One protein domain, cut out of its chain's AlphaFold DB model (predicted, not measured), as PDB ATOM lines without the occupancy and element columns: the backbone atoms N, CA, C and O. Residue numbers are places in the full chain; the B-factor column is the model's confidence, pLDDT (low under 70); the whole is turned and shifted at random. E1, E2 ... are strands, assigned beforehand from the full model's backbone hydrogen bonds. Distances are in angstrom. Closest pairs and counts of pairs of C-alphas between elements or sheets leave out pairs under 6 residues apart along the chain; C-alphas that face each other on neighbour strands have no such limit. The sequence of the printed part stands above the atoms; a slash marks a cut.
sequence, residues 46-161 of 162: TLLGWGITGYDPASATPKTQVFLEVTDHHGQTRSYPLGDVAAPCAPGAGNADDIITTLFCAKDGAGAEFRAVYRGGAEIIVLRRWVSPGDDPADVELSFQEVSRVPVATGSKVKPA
ATOM      1  N   THR A  46      70.060 217.464 105.836       93.00
ATOM      2  CA  THR A  46      70.726 216.238 105.395       93.00
ATOM      3  C   THR A  46      70.483 216.047 103.902       93.00
ATOM      4  O   THR A  46      69.340 216.119 103.446       93.00
ATOM      5  N   LEU A  47      71.554 215.824 103.140       94.69
ATOM      6  CA  LEU A  47      71.483 215.525 101.707       94.69
ATOM      7  C   LEU A  47      71.660 214.028 101.464       94.69
ATOM      8  O   LEU A  47      72.483 213.394 102.126       94.69
ATOM      9  N   LEU A  48      70.905 213.496 100.503       94.69
ATOM     10  CA  LEU A  48      70.959 212.096 100.089       94.69
ATOM     11  C   LEU A  48      71.338 211.934  98.622       94.69
ATOM     12  O   LEU A  48      70.603 212.380  97.744       94.69
ATOM     13  N   GLY A  49      72.440 211.241  98.362       94.94
ATOM     14  CA  GLY A  49      72.899 210.875  97.025       94.94
ATOM     15  C   GLY A  49      73.040 209.366  96.851       94.94
ATOM     16  O   GLY A  49      73.075 208.611  97.822       94.94
ATOM     17  N   TRP A  50      73.142 208.930  95.598       97.12
ATOM     18  CA  TRP A  50      73.481 207.551  95.254       97.12
ATOM     19  C   TRP A  50      74.909 207.487  94.720       97.12
ATOM     20  O   TRP A  50      75.215 208.088  93.692       97.12
ATOM     21  N   GLY A  51      75.757 206.711  95.388       96.25
ATOM     22  CA  GLY A  51      77.064 206.322  94.873       96.25
ATOM     23  C   GLY A  51      76.929 205.097  93.969       96.25
ATOM     24  O   GLY A  51      76.340 204.093  94.374       96.25
ATOM     25  N   ILE A  52      77.473 205.177  92.753       96.62
ATOM     26  CA  ILE A  52      77.405 204.126  91.727       96.62
ATOM     27  C   ILE A  52      78.805 203.931  91.143       96.62
ATOM     28  O   ILE A  52      79.356 204.856  90.544       96.62
ATOM     29  N   THR A  53      79.397 202.746  91.292       96.06
ATOM     30  CA  THR A  53      80.751 202.470  90.775       96.06
ATOM     31  C   THR A  53      80.882 201.061  90.188       96.06
ATOM     32  O   THR A  53      80.025 200.198  90.373       96.06
ATOM     33  N   GLY A  54      81.969 200.822  89.448       92.44
ATOM     34  CA  GLY A  54      82.408 199.474  89.067       92.44
ATOM     35  C   GLY A  54      81.700 198.823  87.876       92.44
ATOM     36  O   GLY A  54      82.098 197.726  87.493       92.44
ATOM     37  N   TYR A  55      80.707 199.478  87.260       94.56
ATOM     38  CA  TYR A  55      80.013 198.907  86.104       94.56
ATOM     39  C   TYR A  55      80.903 198.870  84.863       94.56
ATOM     40  O   TYR A  55      81.167 199.898  84.242       94.56
ATOM     41  N   ASP A  56      81.310 197.663  84.480       94.06
ATOM     42  CA  ASP A  56      81.960 197.380  83.206       94.06
ATOM     43  C   ASP A  56      81.061 196.458  82.364       94.06
ATOM     44  O   ASP A  56      80.932 195.273  82.692       94.06
ATOM     45  N   PRO A  57      80.436 196.960  81.281       92.44
ATOM     46  CA  PRO A  57      79.588 196.142  80.421       92.44
ATOM     47  C   PRO A  57      80.368 195.089  79.617       92.44
ATOM     48  O   PRO A  57      79.736 194.179  79.083       92.44
ATOM     49  N   ALA A  58      81.698 195.201  79.508       94.31
ATOM     50  CA  ALA A  58      82.554 194.238  78.814       94.31
ATOM     51  C   ALA A  58      83.042 193.094  79.723       94.31
ATOM     52  O   ALA A  58      83.586 192.105  79.227       94.31
ATOM     53  N   SER A  59      82.838 193.197  81.040       94.31
ATOM     54  CA  SER A  59      83.157 192.131  81.992       94.31
ATOM     55  C   SER A  59      82.306 190.883  81.736       94.31
ATOM     56  O   SER A  59      81.117 190.971  81.438       94.31
ATOM     57  N   ALA A  60      82.883 189.696  81.953       93.44
ATOM     58  CA  ALA A  60      82.138 188.433  81.939       93.44
ATOM     59  C   ALA A  60      81.062 188.364  83.043       93.44
ATOM     60  O   ALA A  60      80.108 187.598  82.939       93.44
ATOM     61  N   THR A  61      81.221 189.160  84.106       91.44
ATOM     62  CA  THR A  61      80.243 189.313  85.191       91.44
ATOM     63  C   THR A  61      80.076 190.804  85.493       91.44
ATOM     64  O   THR A  61      80.719 191.324  86.409       91.44
ATOM     65  N   PRO A  62      79.284 191.537  84.691       93.06
ATOM     66  CA  PRO A  62      79.078 192.964  84.903       93.06
ATOM     67  C   PRO A  62      78.393 193.184  86.254       93.06
ATOM     68  O   PRO A  62      77.433 192.490  86.593       93.06
ATOM     69  N   LYS A  63      78.906 194.133  87.038       95.31
ATOM     70  CA  LYS A  63      78.407 194.450  88.379       95.31
ATOM     71  C   LYS A  63      78.508 195.937  88.650       95.31
ATOM     72  O   LYS A  63      79.470 196.573  88.247       95.31
ATOM     73  N   THR A  64      77.555 196.455  89.396       97.56
ATOM     74  CA  THR A  64      77.531 197.824  89.888       97.56
ATOM     75  C   THR A  64      77.486 197.792  91.398       97.56
ATOM     76  O   THR A  64      76.584 197.182  91.968       97.56
ATOM     77  N   GLN A  65      78.449 198.445  92.034       97.75
ATOM     78  CA  GLN A  65      78.443 198.660  93.474       97.75
ATOM     79  C   GLN A  65      77.569 199.869  93.783       97.75
ATOM     80  O   GLN A  65      77.733 200.931  93.176       97.75
ATOM     81  N   VAL A  66      76.645 199.691  94.724       98.12
ATOM     82  CA  VAL A  66      75.673 200.713  95.108       98.12
ATOM     83  C   VAL A  66      75.903 201.139  96.553       98.12
ATOM     84  O   VAL A  66      76.033 200.305  97.454       98.12
ATOM     85  N   PHE A  67      75.898 202.451  96.780       97.62
ATOM     86  CA  PHE A  67      76.017 203.066  98.099       97.62
ATOM     87  C   PHE A  67      74.969 204.168  98.249       97.62
ATOM     88  O   PHE A  67      74.695 204.901  97.300       97.62
ATOM     89  N   LEU A  68      74.422 204.330  99.451       97.56
ATOM     90  CA  LEU A  68      73.736 205.564  99.822       97.56
ATOM     91  C   LEU A  68      74.774 206.537 100.385       97.56
ATOM     92  O   LEU A  68      75.498 206.196 101.318       97.56
ATOM     93  N   GLU A  69      74.844 207.743  99.844       97.25
ATOM     94  CA  GLU A  69      75.688 208.817 100.356       97.25
ATOM     95  C   GLU A  69      74.835 209.781 101.172       97.25
ATOM     96  O   GLU A  69      73.825 210.298 100.694       97.25
ATOM     97  N   VAL A  70      75.233 210.016 102.420       96.12
ATOM     98  CA  VAL A  70      74.523 210.904 103.340       96.12
ATOM     99  C   VAL A  70      75.462 212.009 103.776       96.12
ATOM    100  O   VAL A  70      76.456 211.740 104.452       96.12
ATOM    101  N   THR A  71      75.136 213.244 103.412       95.75
ATOM    102  CA  THR A  71      75.853 214.436 103.873       95.75
ATOM    103  C   THR A  71      75.073 215.085 105.002       95.75
ATOM    104  O   THR A  71      73.907 215.449 104.831       95.75
ATOM    105  N   ASP A  72      75.698 215.219 106.168       92.06
ATOM    106  CA  ASP A  72      75.080 215.865 107.320       92.06
ATOM    107  C   ASP A  72      75.070 217.403 107.209       92.06
ATOM    108  O   ASP A  72      75.584 218.005 106.262       92.06
ATOM    109  N   HIS A  73      74.489 218.058 108.213       87.12
ATOM    110  CA  HIS A  73      74.375 219.516 108.261       87.12
ATOM    111  C   HIS A  73      75.712 220.240 108.488       87.12
ATOM    112  O   HIS A  73      75.766 221.460 108.357       87.12
ATOM    113  N   HIS A  74      76.782 219.505 108.798       90.06
ATOM    114  CA  HIS A  74      78.151 220.010 108.868       90.06
ATOM    115  C   HIS A  74      78.920 219.793 107.554       90.06
ATOM    116  O   HIS A  74      80.112 220.097 107.483       90.06
ATOM    117  N   GLY A  75      78.270 219.249 106.519       90.69
ATOM    118  CA  GLY A  75      78.902 218.926 105.242       90.69
ATOM    119  C   GLY A  75      79.736 217.642 105.269       90.69
ATOM    120  O   GLY A  75      80.510 217.411 104.344       90.69
ATOM    121  N   GLN A  76      79.619 216.809 106.308       94.50
ATOM    122  CA  GLN A  76      80.332 215.535 106.383       94.50
ATOM    123  C   GLN A  76      79.551 214.454 105.639       94.50
ATOM    124  O   GLN A  76      78.429 214.121 106.022       94.50
ATOM    125  N   THR A  77      80.157 213.884 104.598       95.81
ATOM    126  CA  THR A  77      79.567 212.792 103.814       95.81
ATOM    127  C   THR A  77      80.008 211.431 104.339       95.81
ATOM    128  O   THR A  77      81.192 211.193 104.576       95.81
ATOM    129  N   ARG A  78      79.050 210.514 104.487       96.81
ATOM    130  CA  ARG A  78      79.283 209.095 104.779       96.81
ATOM    131  C   ARG A  78      78.616 208.226 103.720       96.81
ATOM    132  O   ARG A  78      77.480 208.495 103.338       96.81
ATOM    133  N   SER A  79      79.304 207.170 103.299       96.88
ATOM    134  CA  SER A  79      78.794 206.196 102.330       96.88
ATOM    135  C   SER A  79      78.355 204.916 103.039       96.88
ATOM    136  O   SER A  79      79.090 204.365 103.859       96.88
ATOM    137  N   TYR A  80      77.165 204.430 102.702       97.50
ATOM    138  CA  TYR A  80      76.551 203.231 103.263       97.50
ATOM    139  C   TYR A  80      76.392 202.191 102.145       97.50
ATOM    140  O   TYR A  80      75.555 202.395 101.264       97.50
ATOM    141  N   PRO A  81      77.191 201.109 102.125       97.31
ATOM    142  CA  PRO A  81      77.136 200.112 101.058       97.31
ATOM    143  C   PRO A  81      75.827 199.319 101.088       97.31
ATOM    144  O   PRO A  81      75.360 198.920 102.153       97.31
ATOM    145  N   LEU A  82      75.259 199.070  99.907       97.62
ATOM    146  CA  LEU A  82      73.977 198.374  99.718       97.62
ATOM    147  C   LEU A  82      74.110 197.068  98.919       97.62
ATOM    148  O   LEU A  82      73.151 196.299  98.816       97.62
ATOM    149  N   GLY A  83      75.307 196.802  98.392       95.44
ATOM    150  CA  GLY A  83      75.659 195.585  97.667       95.44
ATOM    151  C   GLY A  83      75.837 195.797  96.166       95.44
ATOM    152  O   GLY A  83      75.863 196.926  95.673       95.44
ATOM    153  N   ASP A  84      75.968 194.675  95.460       96.31
ATOM    154  CA  ASP A  84      76.214 194.631  94.021       96.31
ATOM    155  C   ASP A  84      74.923 194.333  93.244       96.31
ATOM    156  O   ASP A  84      74.118 193.494  93.658       96.31
ATOM    157  N   VAL A  85      74.771 194.944  92.068       96.62
ATOM    158  CA  VAL A  85      73.698 194.645  91.106       96.62
ATOM    159  C   VAL A  85      74.287 194.380  89.724       96.62
ATOM    160  O   VAL A  85      75.171 195.098  89.274       96.62
ATOM    161  N   ALA A  86      73.802 193.359  89.018       94.69
ATOM    162  CA  ALA A  86      74.291 192.990  87.686       94.69
ATOM    163  C   ALA A  86      73.650 193.818  86.550       94.69
ATOM    164  O   ALA A  86      73.203 193.269  85.545       94.69
ATOM    165  N   ALA A  87      73.552 195.138  86.720       95.88
ATOM    166  CA  ALA A  87      72.894 196.043  85.778       95.88
ATOM    167  C   ALA A  87      73.400 197.486  85.959       95.88
ATOM    168  O   ALA A  87      73.736 197.848  87.086       95.88
ATOM    169  N   PRO A  88      73.417 198.324  84.903       96.31
ATOM    170  CA  PRO A  88      73.734 199.738  85.046       96.31
ATOM    171  C   PRO A  88      72.660 200.431  85.887       96.31
ATOM    172  O   PRO A  88      71.486 200.063  85.819       96.31
ATOM    173  N   CYS A  89      73.059 201.455  86.643       96.81
ATOM    174  CA  CYS A  89      72.170 202.177  87.547       96.81
ATOM    175  C   CYS A  89      72.017 203.647  87.157       96.81
ATOM    176  O   CYS A  89      72.977 204.282  86.717       96.81
ATOM    177  N   ALA A  90      70.827 204.197  87.382       94.81
ATOM    178  CA  ALA A  90      70.528 205.611  87.216       94.81
ATOM    179  C   ALA A  90      69.623 206.110  88.356       94.81
ATOM    180  O   ALA A  90      68.664 205.419  88.721       94.81
ATOM    181  N   PRO A  91      69.903 207.296  88.930       93.06
ATOM    182  CA  PRO A  91      68.998 207.934  89.877       93.06
ATOM    183  C   PRO A  91      67.644 208.244  89.234       93.06
ATOM    184  O   PRO A  91      67.570 208.655  88.076       93.06
ATOM    185  N   GLY A  92      66.583 208.086  90.014       87.31
ATOM    186  CA  GLY A  92      65.234 208.516  89.684       87.31
ATOM    187  C   GLY A  92      64.684 209.454  90.757       87.31
ATOM    188  O   GLY A  92      65.199 209.545  91.875       87.31
ATOM    189  N   ALA A  93      63.614 210.170  90.416       76.94
ATOM    190  CA  ALA A  93      62.894 210.970  91.395       76.94
ATOM    191  C   ALA A  93      62.111 210.068  92.365       76.94
ATOM    192  O   ALA A  93      61.690 208.965  92.005       76.94
ATOM    193  N   GLY A  94      61.898 210.553  93.590       70.94
ATOM    194  CA  GLY A  94      60.854 210.025  94.463       70.94
ATOM    195  C   GLY A  94      59.478 210.360  93.889       70.94
ATOM    196  O   GLY A  94      59.235 211.487  93.466       70.94
ATOM    197  N   ASN A  95      58.598 209.366  93.829       65.81
ATOM    198  CA  ASN A  95      57.254 209.459  93.254       65.81
ATOM    199  C   ASN A  95      56.134 209.305  94.304       65.81
ATOM    200  O   ASN A  95      54.964 209.257  93.934       65.81
ATOM    201  N   ALA A  96      56.489 209.257  95.592       75.19
ATOM    202  CA  ALA A  96      55.569 209.245  96.729       75.19
ATOM    203  C   ALA A  96      56.094 210.152  97.855       75.19
ATOM    204  O   ALA A  96      57.296 210.417  97.920       75.19
ATOM    205  N   ASP A  97      55.201 210.602  98.740       70.00
ATOM    206  CA  ASP A  97      55.482 211.639  99.748       70.00
ATOM    207  C   ASP A  97      56.590 211.270 100.753       70.00
ATOM    208  O   ASP A  97      57.228 212.157 101.320       70.00
ATOM    209  N   ASP A  98      56.839 209.980 100.984       84.00
ATOM    210  CA  ASP A  98      57.869 209.490 101.906       84.00
ATOM    211  C   ASP A  98      59.177 209.079 101.206       84.00
ATOM    212  O   ASP A  98      60.201 208.896 101.877       84.00
ATOM    213  N   ILE A  99      59.178 208.977  99.871       91.50
ATOM    214  CA  ILE A  99      60.348 208.609  99.067       91.50
ATOM    215  C   ILE A  99      61.152 209.866  98.736       91.50
ATOM    216  O   ILE A  99      60.729 210.718  97.957       91.50
ATOM    217  N   ILE A 100      62.371 209.947  99.263       92.31
ATOM    218  CA  ILE A 100      63.269 211.079  99.017       92.31
ATOM    219  C   ILE A 100      63.945 210.971  97.647       92.31
ATOM    220  O   ILE A 100      64.076 211.960  96.927       92.31
ATOM    221  N   THR A 101      64.418 209.774  97.298       94.25
ATOM    222  CA  THR A 101      65.109 209.497  96.034       94.25
ATOM    223  C   THR A 101      65.041 208.010  95.701       94.25
ATOM    224  O   THR A 101      64.912 207.169  96.599       94.25
ATOM    225  N   THR A 102      65.130 207.681  94.414       95.62
ATOM    226  CA  THR A 102      65.138 206.305  93.913       95.62
ATOM    227  C   THR A 102      66.401 206.027  93.108       95.62
ATOM    228  O   THR A 102      67.029 206.941  92.571       95.62
ATOM    229  N   LEU A 103      66.793 204.760  93.034       97.00
ATOM    230  CA  LEU A 103      67.842 204.289  92.138       97.00
ATOM    231  C   LEU A 103      67.328 203.071  91.386       97.00
ATOM    232  O   LEU A 103      66.992 202.057  91.997       97.00
ATOM    233  N   PHE A 104      67.310 203.158  90.063       96.00
ATOM    234  CA  PHE A 104      66.954 202.039  89.201       96.00
ATOM    235  C   PHE A 104      68.213 201.442  88.596       96.00
ATOM    236  O   PHE A 104      68.930 202.110  87.858       96.00
ATOM    237  N   CYS A 105      68.459 200.173  88.900       96.62
ATOM    238  CA  CYS A 105      69.540 199.372  88.352       96.62
ATOM    239  C   CYS A 105      68.939 198.276  87.482       96.62
ATOM    240  O   CYS A 105      68.625 197.212  88.002       96.62
ATOM    241  N   ALA A 106      68.736 198.509  86.188       94.50
ATOM    242  CA  ALA A 106      68.054 197.539  85.334       94.50
ATOM    243  C   ALA A 106      68.681 197.432  83.944       94.50
ATOM    244  O   ALA A 106      69.104 198.421  83.346       94.50
ATOM    245  N   LYS A 107      68.704 196.208  83.420       92.31
ATOM    246  CA  LYS A 107      69.068 195.883  82.044       92.31
ATOM    247  C   LYS A 107      68.087 194.843  81.526       92.31
ATOM    248  O   LYS A 107      67.824 193.859  82.210       92.31
ATOM    249  N   ASP A 108      67.522 195.079  80.346       91.00
ATOM    250  CA  ASP A 108      66.581 194.153  79.698       91.00
ATOM    251  C   ASP A 108      65.385 193.760  80.598       91.00
ATOM    252  O   ASP A 108      64.882 192.642  80.551       91.00
ATOM    253  N   GLY A 109      64.936 194.692  81.450       88.56
ATOM    254  CA  GLY A 109      63.819 194.492  82.382       88.56
ATOM    255  C   GLY A 109      64.159 193.724  83.664       88.56
ATOM    256  O   GLY A 109      63.266 193.511  84.475       88.56
ATOM    257  N   ALA A 110      65.420 193.335  83.873       92.44
ATOM    258  CA  ALA A 110      65.880 192.656  85.083       92.44
ATOM    259  C   ALA A 110      66.884 193.512  85.869       92.44
ATOM    260  O   ALA A 110      67.707 194.221  85.284       92.44
ATOM    261  N   GLY A 111      66.851 193.426  87.199       95.00
ATOM    262  CA  GLY A 111      67.811 194.110  88.062       95.00
ATOM    263  C   GLY A 111      67.244 194.426  89.440       95.00
ATOM    264  O   GLY A 111      66.605 193.575  90.043       95.00
ATOM    265  N   ALA A 112      67.484 195.625  89.959       96.88
ATOM    266  CA  ALA A 112      67.006 196.066  91.263       96.88
ATOM    267  C   ALA A 112      66.516 197.517  91.240       96.88
ATOM    268  O   ALA A 112      67.024 198.357  90.499       96.88
ATOM    269  N   GLU A 113      65.562 197.820  92.113       96.00
ATOM    270  CA  GLU A 113      65.137 199.181  92.433       96.00
ATOM    271  C   GLU A 113      65.411 199.436  93.913       96.00
ATOM    272  O   GLU A 113      65.041 198.626  94.768       96.00
ATOM    273  N   PHE A 114      66.042 200.571  94.210       97.38
ATOM    274  CA  PHE A 114      66.245 201.062  95.565       97.38
ATOM    275  C   PHE A 114      65.422 202.321  95.810       97.38
ATOM    276  O   PHE A 114      65.294 203.179  94.935       97.38
ATOM    277  N   ARG A 115      64.918 202.462  97.035       96.12
ATOM    278  CA  ARG A 115      64.206 203.654  97.502       96.12
ATOM    279  C   ARG A 115      64.783 204.095  98.832       96.12
ATOM    280  O   ARG A 115      64.899 203.281  99.745       96.12
ATOM    281  N   ALA A 116      65.126 205.371  98.948       95.81
ATOM    282  CA  ALA A 116      65.469 205.982 100.224       95.81
ATOM    283  C   ALA A 116      64.226 206.680 100.781       95.81
ATOM    284  O   ALA A 116      63.723 207.632 100.181       95.81
ATOM    285  N   VAL A 117      63.735 206.198 101.919       94.19
ATOM    286  CA  VAL A 117      62.501 206.662 102.560       94.19
ATOM    287  C   VAL A 117      62.840 207.320 103.887       94.19
ATOM    288  O   VAL A 117      63.624 206.772 104.662       94.19
ATOM    289  N   TYR A 118      62.247 208.474 104.180       90.38
ATOM    290  CA  TYR A 118      62.421 209.124 105.479       90.38
ATOM    291  C   TYR A 118      61.244 208.791 106.399       90.38
ATOM    292  O   TYR A 118      60.121 209.231 106.161       90.38
ATOM    293  N   ARG A 119      61.483 208.010 107.463       82.31
ATOM    294  CA  ARG A 119      60.436 207.623 108.427       82.31
ATOM    295  C   ARG A 119      60.780 208.068 109.841       82.31
ATOM    296  O   ARG A 119      61.928 208.038 110.273       82.31
ATOM    297  N   GLY A 120      59.747 208.465 110.584       74.06
ATOM    298  CA  GLY A 120      59.846 208.690 112.029       74.06
ATOM    299  C   GLY A 120      60.726 209.869 112.459       74.06
ATOM    300  O   GLY A 120      61.068 209.960 113.631       74.06
ATOM    301  N   GLY A 121      61.108 210.769 111.545       80.06
ATOM    302  CA  GLY A 121      61.817 212.009 111.887       80.06
ATOM    303  C   GLY A 121      63.279 211.844 112.329       80.06
ATOM    304  O   GLY A 121      63.904 212.831 112.721       80.06
ATOM    305  N   ALA A 122      63.832 210.631 112.270       85.56
ATOM    306  CA  ALA A 122      65.175 210.335 112.777       85.56
ATOM    307  C   ALA A 122      65.963 209.330 111.927       85.56
ATOM    308  O   ALA A 122      67.155 209.154 112.159       85.56
ATOM    309  N   GLU A 123      65.346 208.675 110.937       92.00
ATOM    310  CA  GLU A 123      66.018 207.618 110.180       92.00
ATOM    311  C   GLU A 123      65.643 207.628 108.700       92.00
ATOM    312  O   GLU A 123      64.495 207.868 108.316       92.00
ATOM    313  N   ILE A 124      66.635 207.318 107.870       94.50
ATOM    314  CA  ILE A 124      66.453 206.975 106.465       94.50
ATOM    315  C   ILE A 124      66.463 205.456 106.359       94.50
ATOM    316  O   ILE A 124      67.410 204.800 106.798       94.50
ATOM    317  N   ILE A 125      65.424 204.903 105.755       95.81
ATOM    318  CA  ILE A 125      65.298 203.479 105.467       95.81
ATOM    319  C   ILE A 125      65.569 203.289 103.981       95.81
ATOM    320  O   ILE A 125      64.933 203.929 103.144       95.81
ATOM    321  N   VAL A 126      66.508 202.407 103.648       97.12
ATOM    322  CA  VAL A 126      66.735 201.995 102.264       97.12
ATOM    323  C   VAL A 126      65.981 200.706 102.017       97.12
ATOM    324  O   VAL A 126      66.253 199.681 102.642       97.12
ATOM    325  N   LEU A 127      65.052 200.769 101.079       97.19
ATOM    326  CA  LEU A 127      64.316 199.624 100.581       97.19
ATOM    327  C   LEU A 127      64.938 199.156  99.266       97.19
ATOM    328  O   LEU A 127      65.366 199.981  98.460       97.19
ATOM    329  N   ARG A 128      64.950 197.846  99.035       97.50
ATOM    330  CA  ARG A 128      65.334 197.220  97.770       97.50
ATOM    331  C   ARG A 128      64.260 196.238  97.345       97.50
ATOM    332  O   ARG A 128      63.841 195.412  98.153       97.50
ATOM    333  N   ARG A 129      63.926 196.238  96.062       95.75
ATOM    334  CA  ARG A 129      63.302 195.087  95.407       95.75
ATOM    335  C   ARG A 129      64.163 194.600  94.252       95.75
ATOM    336  O   ARG A 129      64.892 195.385  93.645       95.75
ATOM    337  N   TRP A 130      64.060 193.314  93.949       95.56
ATOM    338  CA  TRP A 130      64.529 192.784  92.673       95.56
ATOM    339  C   TRP A 130      63.442 193.022  91.626       95.56
ATOM    340  O   TRP A 130      62.262 192.879  91.925       95.56
ATOM    341  N   VAL A 131      63.851 193.424  90.430       92.69
ATOM    342  CA  VAL A 131      62.980 193.691  89.285       92.69
ATOM    343  C   VAL A 131      63.168 192.554  88.297       92.69
ATOM    344  O   VAL A 131      64.310 192.216  87.971       92.69
ATOM    345  N   SER A 132      62.072 191.966  87.831       91.56
ATOM    346  CA  SER A 132      62.087 190.947  86.783       91.56
ATOM    347  C   SER A 132      61.125 191.293  85.640       91.56
ATOM    348  O   SER A 132      60.110 191.963  85.849       91.56
ATOM    349  N   PRO A 133      61.404 190.828  84.406       88.38
ATOM    350  CA  PRO A 133      60.461 190.972  83.311       88.38
ATOM    351  C   PRO A 133      59.139 190.281  83.653       88.38
ATOM    352  O   PRO A 133      59.118 189.090  83.957       88.38
ATOM    353  N   GLY A 134      58.039 191.026  83.558       85.69
ATOM    354  CA  GLY A 134      56.700 190.502  83.834       85.69
ATOM    355  C   GLY A 134      56.270 190.556  85.300       85.69
ATOM    356  O   GLY A 134      55.278 189.912  85.625       85.69
ATOM    357  N   ASP A 135      56.973 191.308  86.159       87.00
ATOM    358  CA  ASP A 135      56.492 191.624  87.511       87.00
ATOM    359  C   ASP A 135      55.044 192.145  87.468       87.00
ATOM    360  O   ASP A 135      54.716 193.041  86.680       87.00
ATOM    361  N   ASP A 136      54.185 191.600  88.333       87.75
ATOM    362  CA  ASP A 136      52.817 192.087  88.489       87.75
ATOM    363  C   ASP A 136      52.853 193.482  89.142       87.75
ATOM    364  O   ASP A 136      53.397 193.627  90.244       87.75
ATOM    365  N   PRO A 137      52.281 194.526  88.509       84.75
ATOM    366  CA  PRO A 137      52.226 195.860  89.100       84.75
ATOM    367  C   PRO A 137      51.523 195.896  90.468       84.75
ATOM    368  O   PRO A 137      51.822 196.788  91.261       84.75
ATOM    369  N   ALA A 138      50.622 194.953  90.766       87.81
ATOM    370  CA  ALA A 138      49.933 194.868  92.052       87.81
ATOM    371  C   ALA A 138      50.858 194.454  93.213       87.81
ATOM    372  O   ALA A 138      50.611 194.847  94.354       87.81
ATOM    373  N   ASP A 139      51.944 193.731  92.927       89.19
ATOM    374  CA  ASP A 139      52.850 193.180  93.943       89.19
ATOM    375  C   ASP A 139      54.113 194.031  94.159       89.19
ATOM    376  O   ASP A 139      54.894 193.781  95.082       89.19
ATOM    377  N   VAL A 140      54.318 195.070  93.339       88.44
ATOM    378  CA  VAL A 140      55.526 195.913  93.360       88.44
ATOM    379  C   VAL A 140      55.820 196.455  94.755       88.44
ATOM    380  O   VAL A 140      56.927 196.273  95.263       88.44
ATOM    381  N   GLU A 141      54.838 197.076  95.407       89.38
ATOM    382  CA  GLU A 141      55.027 197.677  96.732       89.38
ATOM    383  C   GLU A 141      55.289 196.633  97.829       89.38
ATOM    384  O   GLU A 141      56.017 196.907  98.783       89.38
ATOM    385  N   LEU A 142      54.764 195.413  97.676       88.94
ATOM    386  CA  LEU A 142      54.954 194.315  98.632       88.94
ATOM    387  C   LEU A 142      56.325 193.638  98.492       88.94
ATOM    388  O   LEU A 142      56.786 192.974  99.419       88.94
ATOM    389  N   SER A 143      56.989 193.812  97.347       92.94
ATOM    390  CA  SER A 143      58.286 193.192  97.051       92.94
ATOM    391  C   SER A 143      59.491 193.911  97.675       92.94
ATOM    392  O   SER A 143      60.606 193.379  97.659       92.94
ATOM    393  N   PHE A 144      59.296 195.112  98.229       95.06
ATOM    394  CA  PHE A 144      60.371 195.878  98.852       95.06
ATOM    395  C   PHE A 144      60.790 195.291 100.197       95.06
ATOM    396  O   PHE A 144      59.980 195.038 101.084       95.06
ATOM    397  N   GLN A 145      62.100 195.153 100.374       96.81
ATOM    398  CA  GLN A 145      62.730 194.713 101.611       96.81
ATOM    399  C   GLN A 145      63.650 195.810 102.133       96.81
ATOM    400  O   GLN A 145      64.396 196.417 101.366       96.81
ATOM    401  N   GLU A 146      63.632 196.050 103.441       96.69
ATOM    402  CA  GLU A 146      64.627 196.908 104.083       96.69
ATOM    403  C   GLU A 146      66.014 196.268 103.963       96.69
ATOM    404  O   GLU A 146      66.224 195.124 104.362       96.69
ATOM    405  N   VAL A 147      66.960 197.014 103.395       97.38
ATOM    406  CA  VAL A 147      68.361 196.593 103.240       97.38
ATOM    407  C   VAL A 147      69.326 197.460 104.038       97.38
ATOM    408  O   VAL A 147      70.476 197.072 104.224       97.38
ATOM    409  N   SER A 148      68.888 198.632 104.504       97.06
ATOM    410  CA  SER A 148      69.700 199.499 105.355       97.06
ATOM    411  C   SER A 148      68.852 200.484 106.151       97.06
ATOM    412  O   SER A 148      67.765 200.880 105.725       97.06
ATOM    413  N   ARG A 149      69.405 200.919 107.284       96.12
ATOM    414  CA  ARG A 149      68.868 201.959 108.159       96.12
ATOM    415  C   ARG A 149      69.985 202.924 108.519       96.12
ATOM    416  O   ARG A 149      71.022 202.513 109.038       96.12
ATOM    417  N   VAL A 150      69.773 204.202 108.231       94.56
ATOM    418  CA  VAL A 150      70.767 205.256 108.434       94.56
ATOM    419  C   VAL A 150      70.220 206.307 109.396       94.56
ATOM    420  O   VAL A 150      69.200 206.929 109.091       94.56
ATOM    421  N   PRO A 151      70.879 206.538 110.546       91.56
ATOM    422  CA  PRO A 151      70.439 207.555 111.486       91.56
ATOM    423  C   PRO A 151      70.654 208.956 110.909       91.56
ATOM    424  O   PRO A 151      71.694 209.247 110.313       91.56
ATOM    425  N   VAL A 152      69.695 209.845 111.149       89.62
ATOM    426  CA  VAL A 152      69.812 211.282 110.894       89.62
ATOM    427  C   VAL A 152      69.511 212.067 112.161       89.62
ATOM    428  O   VAL A 152      68.830 211.597 113.067       89.62
ATOM    429  N   ALA A 153      70.030 213.290 112.232       85.50
ATOM    430  CA  ALA A 153      69.718 214.170 113.346       85.50
ATOM    431  C   ALA A 153      68.207 214.452 113.392       85.50
ATOM    432  O   ALA A 153      67.603 214.807 112.376       85.50
ATOM    433  N   THR A 154      67.611 214.317 114.577       84.25
ATOM    434  CA  THR A 154      66.196 214.625 114.805       84.25
ATOM    435  C   THR A 154      65.878 216.048 114.354       84.25
ATOM    436  O   THR A 154      66.592 216.990 114.695       84.25
ATOM    437  N   GLY A 155      64.800 216.207 113.584       80.38
ATOM    438  CA  GLY A 155      64.379 217.511 113.060       80.38
ATOM    439  C   GLY A 155      65.194 218.013 111.861       80.38
ATOM    440  O   GLY A 155      64.965 219.136 111.409       80.38
ATOM    441  N   SER A 156      66.116 217.205 111.326       85.62
ATOM    442  CA  SER A 156      66.801 217.524 110.073       85.62
ATOM    443  C   SER A 156      65.831 217.488 108.891       85.62
ATOM    444  O   SER A 156      65.025 216.567 108.751       85.62
ATOM    445  N   LYS A 157      65.934 218.469 107.993       89.31
ATOM    446  CA  LYS A 157      65.293 218.406 106.676       89.31
ATOM    447  C   LYS A 157      66.112 217.496 105.773       89.31
ATOM    448  O   LYS A 157      67.249 217.826 105.435       89.31
ATOM    449  N   VAL A 158      65.516 216.387 105.353       90.75
ATOM    450  CA  VAL A 158      66.129 215.429 104.428       90.75
ATOM    451  C   VAL A 158      65.671 215.730 103.003       90.75
ATOM    452  O   VAL A 158      64.481 215.928 102.766       90.75
ATOM    453  N   LYS A 159      66.605 215.790 102.054       91.38
ATOM    454  CA  LYS A 159      66.308 216.003 100.629       91.38
ATOM    455  C   LYS A 159      67.360 215.342  99.732       91.38
ATOM    456  O   LYS A 159      68.467 215.078 100.211       91.38
ATOM    457  N   PRO A 160      67.050 215.080  98.452       91.19
ATOM    458  CA  PRO A 160      68.048 214.583  97.513       91.19
ATOM    459  C   PRO A 160      69.212 215.575  97.351       91.19
ATOM    460  O   PRO A 160      69.031 216.793  97.447       91.19
ATOM    461  N   ALA A 161      70.407 215.040  97.112       86.94
ATOM    462  CA  ALA A 161      71.547 215.782  96.602       86.94
ATOM    463  C   ALA A 161      71.252 216.141  95.137       86.94
ATOM    464  O   ALA A 161      70.982 215.259  94.321       86.94
TER     465      ALA A 161
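What this domain is: This is residues 46 to 161 of the 162 residues of an uncharacterized protein of Kofleriaceae bacterium (UniProt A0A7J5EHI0). This is a twisted sandwich: a five-strand sheet, E4 to E8, is face to face with a four-strand sheet, E3, E2, E1 and E9, the strands of the one at 4 degrees to those of the other and the best planes of the facing parts 37 degrees apart. The first sheet is one run of hairpins, the second a three-strand hairpin run with the short last strand E9 added beside E1, and residues 132 to 144 make a long loop between E7 and E8. The printed part has 116 residues with nine named strands, E1 to E9 in order along the chain, and no named helix; the class is all strand. The larger sheet has the order E4, E5, E6, E7, E8, all antiparallel; the other has the order E3, E2, E1, E9 and is mixed. The whole is compact, with a radius of gyration of the C-alphas of 14.4 A, and spans 43 by 33 by 19 A.

Where its parts are: Find C-alpha 46 at (70.726, 216.238, 105.395); there E1 begins, and it runs through residues 46 to 53 for 22.4 A. E2, residues 64 to 71, comes back over 21.8 A, and E3, residues 77 to 85, covers 22.9 A and bends by 53 degrees at residue 82. Next come E4, residues 89 to 93, and E5, residues 99 to 107, which is 23.0 A long. Look for C-alpha 110 at (65.880, 192.656, 85.083), where E6, the longest strand, sets out through residues 110 to 119 for 28.3 A. E7, residues 123 to 131, runs 25.3 A; E8 holds residues 145 to 151. E9, residues 157 to 160, ends with C-alpha 160 at (68.048, 214.583, 97.513).

How they stand to each other: Begin at E1 and E2, an antiparallel hairpin at 161 degrees, where N 49 and O 69 are within hydrogen-bond range at 2.9 A. E2 and E3 form the next hairpin, with N 80 and O 68 at 2.8 A; E1, E2 and E3 are a meander, each strand the antiparallel neighbour of the one before. On the other side of E1 from E2, E9 is its parallel neighbour at 27 degrees, with N 48 and O 159 at 2.9 A. E4, E5, E6, E7 and E8 form a second meander. Look there for N 92 and O 102 at 2.8 A between E4 and E5, N 105 and O 112 at 2.8 A between E5 and E6, N 117 and O 125 at 2.8 A between E6 and E7, and N 126 and O 148 at 2.9 A between E7 and E8. The two sheets make a sandwich, two sheets face to face, with 84 pairs of C-alphas within 10 A. The parts that face each other are 9.4 A centre to centre, their best planes are 37 degrees apart, and the strands of the one stand at 4 degrees to those of the other. Among the closest C-alphas across it are those of Trp 50 in E1 and Leu 103 in E5, 7.2 A apart, those of Leu 82 in E3 and Val 147 in E8, 6.9 A apart, and those of Ile 100 in E5 and Lys 159 in E9, 6.0 A apart. E1 and E8 are apart.

The domain as a whole: The two farthest C-alphas, those of Ala 60 and Gly 155, are 46.1 A apart, while the first and last printed C-alphas, Thr 46 and Ala 161, are 8.8 A apart. The printed part has no cut. The link from E7 to E8 is long, with 13 residues, and its C-alphas lie 11 to 22 A from the mean of all C-alphas. Both sheets are twisted. The mean pLDDT of the printed part is 92.0, and one printed residue, Asn 95, is under 70.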